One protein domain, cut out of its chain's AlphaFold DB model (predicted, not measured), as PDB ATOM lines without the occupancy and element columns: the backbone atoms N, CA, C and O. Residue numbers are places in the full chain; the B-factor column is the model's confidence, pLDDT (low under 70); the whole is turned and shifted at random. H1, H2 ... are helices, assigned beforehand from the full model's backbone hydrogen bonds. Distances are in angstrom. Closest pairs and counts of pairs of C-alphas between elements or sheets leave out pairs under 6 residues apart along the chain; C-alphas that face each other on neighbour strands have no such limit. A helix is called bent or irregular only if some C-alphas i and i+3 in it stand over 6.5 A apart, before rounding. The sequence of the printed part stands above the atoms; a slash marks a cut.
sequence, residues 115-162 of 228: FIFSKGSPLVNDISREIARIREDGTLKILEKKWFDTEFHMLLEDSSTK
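AT A GLANCE: This is residues 115 to 162 of the 228 residues of the protein "Putative ionotropic glutamate receptor, metazoa" of Helianthus annuus (UniProt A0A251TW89). Two helices, H1 and H2, meet near their ends in a wide, open corner, with a hook of residues 115 to 122 before H1 and a short H3 in the free-standing tail beyond H2. The printed part has 48 residues, with three named helices, H1, H2 and H3, and no named strand: all helix. It is an extended rod of 48 by 19 by 16 A, radius of gyration of the C-alphas 16.0 A.

HOW THE PARTS SIT: H1, residues 123 to 136, and H2, residues 139 to 152, are close but not clearly touching; their closest C-alphas, Ile 134 and Leu 140, are 5.6 A apart. They run the same way at a steep tilt of 65 degrees. H3, residues 156 to 159, is apart from H1; H2 and H3 meet only through their link. Every O i to N i+4 pair is within hydrogen-bond range in H1, 8 of 10 in H2; H3 is too short for one, and its single O i to N i+3 pair is not within range.

IN THESE COORDINATES: H1 begins at C-alpha 123 (-35.288, 51.225, 32.835) and is 19.9 A long. H2, 18.4 A, is only just irregular, C-alphas 147 and 150 being 6.7 A apart. H3, 5.1 A, ends at C-alpha 159 (-1.728, 48.808, 14.570).

THE WHOLE: The farthest C-alphas, Gly 120 and Lys 162, are 48.9 A apart. The printed part has no cut; both links are tight. Residues 149 to 162 have pLDDT under 70.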
ATOM      1  N   PHE A 115     -27.771  56.307  26.192       89.88
ATOM      2  CA  PHE A 115     -29.220  56.166  26.108       89.88
ATOM      3  C   PHE A 115     -29.885  57.179  27.039       89.88
ATOM      4  O   PHE A 115     -29.478  57.333  28.191       89.88
ATOM      5  N   ILE A 116     -30.916  57.859  26.544       89.25
ATOM      6  CA  ILE A 116     -31.627  58.900  27.287       89.25
ATOM      7  C   ILE A 116     -32.994  58.362  27.703       89.25
ATOM      8  O   ILE A 116     -33.746  57.840  26.882       89.25
ATOM      9  N   PHE A 117     -33.321  58.527  28.982       93.19
ATOM     10  CA  PHE A 117     -34.598  58.124  29.562       93.19
ATOM     11  C   PHE A 117     -35.243  59.298  30.299       93.19
ATOM     12  O   PHE A 117     -34.557  60.213  30.761       93.19
ATOM     13  N   SER A 118     -36.568  59.264  30.446       94.94
ATOM     14  CA  SER A 118     -37.284  60.214  31.296       94.94
ATOM     15  C   SER A 118     -36.850  60.077  32.758       94.94
ATOM     16  O   SER A 118     -36.501  58.995  33.244       94.94
ATOM     17  N   LYS A 119     -36.869  61.198  33.486       92.38
ATOM     18  CA  LYS A 119     -36.487  61.226  34.901       92.38
ATOM     19  C   LYS A 119     -37.387  60.285  35.710       92.38
ATOM     20  O   LYS A 119     -38.606  60.380  35.631       92.38
ATOM     21  N   GLY A 120     -36.772  59.411  36.506       91.81
ATOM     22  CA  GLY A 120     -37.478  58.414  37.318       91.81
ATOM     23  C   GLY A 120     -37.840  57.124  36.577       91.81
ATOM     24  O   GLY A 120     -38.478  56.260  37.169       91.81
ATOM     25  N   SER A 121     -37.433  56.967  35.312       94.81
ATOM     26  CA  SER A 121     -37.660  55.723  34.575       94.81
ATOM     27  C   SER A 121     -36.957  54.537  35.255       94.81
ATOM     28  O   SER A 121     -35.744  54.604  35.487       94.81
ATOM     29  N   PRO A 122     -37.670  53.428  35.532       91.31
ATOM     30  CA  PRO A 122     -37.065  52.234  36.122       91.31
ATOM     31  C   PRO A 122     -36.046  51.569  35.182       91.31
ATOM     32  O   PRO A 122     -35.116  50.918  35.651       91.31
ATOM     33  N   LEU A 123     -36.159  51.804  33.866       93.75
ATOM     34  CA  LEU A 123     -35.288  51.225  32.835       93.75
ATOM     35  C   LEU A 123     -33.830  51.684  32.941       93.75
ATOM     36  O   LEU A 123     -32.941  50.989  32.458       93.75
ATOM     37  N   VAL A 124     -33.567  52.835  33.571       94.12
ATOM     38  CA  VAL A 124     -32.207  53.381  33.696       94.12
ATOM     39  C   VAL A 124     -31.281  52.375  34.374       94.12
ATOM     40  O   VAL A 124     -30.168  52.150  33.899       94.12
ATOM     41  N   ASN A 125     -31.745  51.746  35.456       93.38
ATOM     42  CA  ASN A 125     -30.943  50.798  36.227       93.38
ATOM     43  C   ASN A 125     -30.689  49.504  35.451       93.38
ATOM     44  O   ASN A 125     -29.568  48.998  35.461       93.38
ATOM     45  N   ASP A 126     -31.710  48.987  34.770       95.44
ATOM     46  CA  ASP A 126     -31.616  47.731  34.024       95.44
ATOM     47  C   ASP A 126     -30.709  47.884  32.799       95.44
ATOM     48  O   ASP A 126     -29.788  47.091  32.606       95.44
ATOM     49  N   ILE A 127     -30.885  48.962  32.029       94.81
ATOM     50  CA  ILE A 127     -30.067  49.244  30.846       94.81
ATOM     51  C   ILE A 127     -28.623  49.567  31.234       94.81
ATOM     52  O   ILE A 127     -27.698  49.047  30.616       94.81
ATOM     53  N   SER A 128     -28.396  50.366  32.281       92.81
ATOM     54  CA  SER A 128     -27.029  50.677  32.732       92.81
ATOM     55  C   SER A 128     -26.288  49.426  33.207       92.81
ATOM     56  O   SER A 128     -25.098  49.271  32.930       92.81
ATOM     57  N   ARG A 129     -26.994  48.510  33.885       94.75
ATOM     58  CA  ARG A 129     -26.443  47.217  34.309       94.75
ATOM     59  C   ARG A 129     -26.072  46.348  33.115       94.75
ATOM     60  O   ARG A 129     -25.004  45.743  33.125       94.75
ATOM     61  N   GLU A 130     -26.921  46.298  32.096       94.56
ATOM     62  CA  GLU A 130     -26.649  45.497  30.904       94.56
ATOM     63  C   GLU A 130     -25.498  46.084  30.070       94.56
ATOM     64  O   GLU A 130     -24.628  45.348  29.617       94.56
ATOM     65  N   ILE A 131     -25.400  47.415  29.967       91.81
ATOM     66  CA  ILE A 131     -24.244  48.085  29.352       91.81
ATOM     67  C   ILE A 131     -22.951  47.750  30.104       91.81
ATOM     68  O   ILE A 131     -21.933  47.483  29.469       91.81
ATOM     69  N   ALA A 132     -22.968  47.758  31.441       91.88
ATOM     70  CA  ALA A 132     -21.801  47.380  32.239       91.88
ATOM     71  C   ALA A 132     -21.386  45.925  31.971       91.88
ATOM     72  O   ALA A 132     -20.216  45.672  31.693       91.88
ATOM     73  N   ARG A 133     -22.351  44.997  31.935       95.12
ATOM     74  CA  ARG A 133     -22.101  43.587  31.596       95.12
ATOM     75  C   ARG A 133     -21.455  43.427  30.223       95.12
ATOM     76  O   ARG A 133     -20.400  42.814  30.145       95.12
ATOM     77  N   ILE A 134     -22.024  44.048  29.187       93.06
ATOM     78  CA  ILE A 134     -21.529  43.980  27.798       93.06
ATOM     79  C   ILE A 134     -20.120  44.600  27.646       93.06
ATOM     80  O   ILE A 134     -19.366  44.273  26.722       93.06
ATOM     81  N   ARG A 135     -19.747  45.536  28.531       87.06
ATOM     82  CA  ARG A 135     -18.396  46.120  28.583       87.06
ATOM     83  C   ARG A 135     -17.389  45.195  29.265       87.06
ATOM     84  O   ARG A 135     -16.232  45.171  28.846       87.06
ATOM     85  N   GLU A 136     -17.808  44.482  30.306       91.25
ATOM     86  CA  GLU A 136     -16.960  43.597  31.115       91.25
ATOM     87  C   GLU A 136     -16.747  42.224  30.468       91.25
ATOM     88  O   GLU A 136     -15.633  41.703  30.482       91.25
ATOM     89  N   ASP A 137     -17.788  41.653  29.862       92.88
ATOM     90  CA  ASP A 137     -17.776  40.306  29.276       92.88
ATOM     91  C   ASP A 137     -17.074  40.230  27.903       92.88
ATOM     92  O   ASP A 137     -16.850  39.147  27.362       92.88
ATOM     93  N   GLY A 138     -16.700  41.381  27.335       86.06
ATOM     94  CA  GLY A 138     -16.046  41.487  26.032       86.06
ATOM     95  C   GLY A 138     -16.998  41.461  24.833       86.06
ATOM     96  O   GLY A 138     -16.530  41.619  23.703       86.06
ATOM     97  N   THR A 139     -18.312  41.353  25.044       91.12
ATOM     98  CA  THR A 139     -19.335  41.396  23.991       91.12
ATOM     99  C   THR A 139     -19.226  42.684  23.177       91.12
ATOM    100  O   THR A 139     -19.281  42.641  21.948       91.12
ATOM    101  N   LEU A 140     -18.949  43.827  23.820       86.31
ATOM    102  CA  LEU A 140     -18.742  45.095  23.114       86.31
ATOM    103  C   LEU A 140     -17.592  45.029  22.100       86.31
ATOM    104  O   LEU A 140     -17.727  45.545  20.994       86.31
ATOM    105  N   LYS A 141     -16.481  44.362  22.442       83.50
ATOM    106  CA  LYS A 141     -15.337  44.195  21.528       83.50
ATOM    107  C   LYS A 141     -15.696  43.305  20.343       83.50
ATOM    108  O   LYS A 141     -15.241  43.550  19.232       83.50
ATOM    109  N   ILE A 142     -16.522  42.281  20.566       88.38
ATOM    110  CA  ILE A 142     -17.022  41.407  19.497       88.38
ATOM    111  C   ILE A 142     -17.922  42.199  18.547       88.38
ATOM    112  O   ILE A 142     -17.804  42.040  17.333       88.38
ATOM    113  N   LEU A 143     -18.791  43.069  19.072       86.44
ATOM    114  CA  LEU A 143     -19.595  43.969  18.244       86.44
ATOM    115  C   LEU A 143     -18.713  44.958  17.484       86.44
ATOM    116  O   LEU A 143     -18.906  45.114  16.282       86.44
ATOM    117  N   GLU A 144     -17.745  45.591  18.148       80.56
ATOM    118  CA  GLU A 144     -16.809  46.507  17.494       80.56
ATOM    119  C   GLU A 144     -16.108  45.799  16.331       80.56
ATOM    120  O   GLU A 144     -16.136  46.279  15.202       80.56
ATOM    121  N   LYS A 145     -15.589  44.593  16.564       79.44
ATOM    122  CA  LYS A 145     -15.016  43.777  15.500       79.44
ATOM    123  C   LYS A 145     -16.055  43.504  14.408       79.44
ATOM    124  O   LYS A 145     -15.861  43.865  13.264       79.44
ATOM    125  N   LYS A 146     -17.224  42.961  14.721       83.75
ATOM    126  CA  LYS A 146     -18.228  42.628  13.695       83.75
ATOM    127  C   LYS A 146     -18.617  43.817  12.798       83.75
ATOM    128  O   LYS A 146     -18.781  43.633  11.596       83.75
ATOM    129  N   TRP A 147     -18.789  45.003  13.378       76.69
ATOM    130  CA  TRP A 147     -19.290  46.178  12.663       76.69
ATOM    131  C   TRP A 147     -18.195  47.009  11.994       76.69
ATOM    132  O   TRP A 147     -18.470  47.626  10.970       76.69
ATOM    133  N   PHE A 148     -16.970  47.008  12.526       73.69
ATOM    134  CA  PHE A 148     -15.864  47.788  11.964       73.69
ATOM    135  C   PHE A 148     -14.839  46.929  11.197       73.69
ATOM    136  O   PHE A 148     -14.175  47.449  10.313       73.69
ATOM    137  N   ASP A 149     -14.749  45.616  11.437       64.75
ATOM    138  CA  ASP A 149     -13.720  44.703  10.887       64.75
ATOM    139  C   ASP A 149     -14.013  44.180   9.470       64.75
ATOM    140  O   ASP A 149     -13.177  43.503   8.877       64.75
ATOM    141  N   THR A 150     -15.162  44.529   8.878       53.06
ATOM    142  CA  THR A 150     -15.476  44.147   7.481       53.06
ATOM    143  C   THR A 150     -14.707  45.003   6.450       53.06
ATOM    144  O   THR A 150     -14.562  44.592   5.304       53.06
ATOM    145  N   GLU A 151     -14.119  46.134   6.863       50.78
ATOM    146  CA  GLU A 151     -13.166  46.944   6.069       50.78
ATOM    147  C   GLU A 151     -11.785  47.102   6.750       50.78
ATOM    148  O   GLU A 151     -10.815  47.498   6.108       50.78
ATOM    149  N   PHE A 152     -11.656  46.764   8.043       48.38
ATOM    150  CA  PHE A 152     -10.451  47.023   8.852       48.38
ATOM    151  C   PHE A 152      -9.362  45.946   8.800       48.38
ATOM    152  O   PHE A 152      -8.273  46.166   9.337       48.38
ATOM    153  N   HIS A 153      -9.604  44.802   8.159       42.38
ATOM    154  CA  HIS A 153      -8.644  43.693   8.154       42.38
ATOM    155  C   HIS A 153      -7.331  44.007   7.400       42.38
ATOM    156  O   HIS A 153      -6.369  43.258   7.533       42.38
ATOM    157  N   MET A 154      -7.251  45.128   6.667       39.75
ATOM    158  CA  MET A 154      -5.978  45.657   6.145       39.75
ATOM    159  C   MET A 154      -5.218  46.564   7.130       39.75
ATOM    160  O   MET A 154      -4.049  46.843   6.897       39.75
ATOM    161  N   LEU A 155      -5.838  47.026   8.224       48.28
ATOM    162  CA  LEU A 155      -5.238  48.001   9.147       48.28
ATOM    163  C   LEU A 155      -4.885  47.429  10.527       48.28
ATOM    164  O   LEU A 155      -3.927  47.897  11.145       48.28
ATOM    165  N   LEU A 156      -5.608  46.424  11.037       40.28
ATOM    166  CA  LEU A 156      -5.353  45.937  12.403       40.28
ATOM    167  C   LEU A 156      -4.100  45.053  12.537       40.28
ATOM    168  O   LEU A 156      -3.550  44.951  13.635       40.28
ATOM    169  N   GLU A 157      -3.609  44.464  11.443       33.00
ATOM    170  CA  GLU A 157      -2.339  43.717  11.447       33.00
ATOM    171  C   GLU A 157      -1.103  44.642  11.502       33.00
ATOM    172  O   GLU A 157       0.010  44.186  11.765       33.00
ATOM    173  N   ASP A 158      -1.301  45.960  11.358       37.44
ATOM    174  CA  ASP A 158      -0.241  46.968  11.487       37.44
ATOM    175  C   ASP A 158      -0.369  47.871  12.730       37.44
ATOM    176  O   ASP A 158       0.605  48.524  13.105       37.44
ATOM    177  N   SER A 159      -1.515  47.896  13.428       37.34
ATOM    178  CA  SER A 159      -1.728  48.808  14.570       37.34
ATOM    179  C   SER A 159      -1.437  48.213  15.955       37.34
ATOM    180  O   SER A 159      -1.409  48.955  16.937       37.34
ATOM    181  N   SER A 160      -1.189  46.904  16.068       37.56
ATOM    182  CA  SER A 160      -0.632  46.301  17.286       37.56
ATOM    183  C   SER A 160       0.866  46.075  17.085       37.56
ATOM    184  O   SER A 160       1.288  45.163  16.379       37.56
ATOM    185  N   THR A 161       1.695  46.919  17.703       35.44
ATOM    186  CA  THR A 161       3.166  46.781  17.744       35.44
ATOM    187  C   THR A 161       3.905  46.817  16.399       35.44
ATOM    188  O   THR A 161       4.838  46.046  16.179       35.44
ATOM    189  N   LYS A 162       3.621  47.799  15.537       32.81
ATOM    190  CA  LYS A 162       4.658  48.298  14.620       32.81
ATOM    191  C   LYS A 162       4.889  49.789  14.859       32.81
ATOM    192  O   LYS A 162       3.972  50.587  14.668       32.81
TER     193      LYS A 162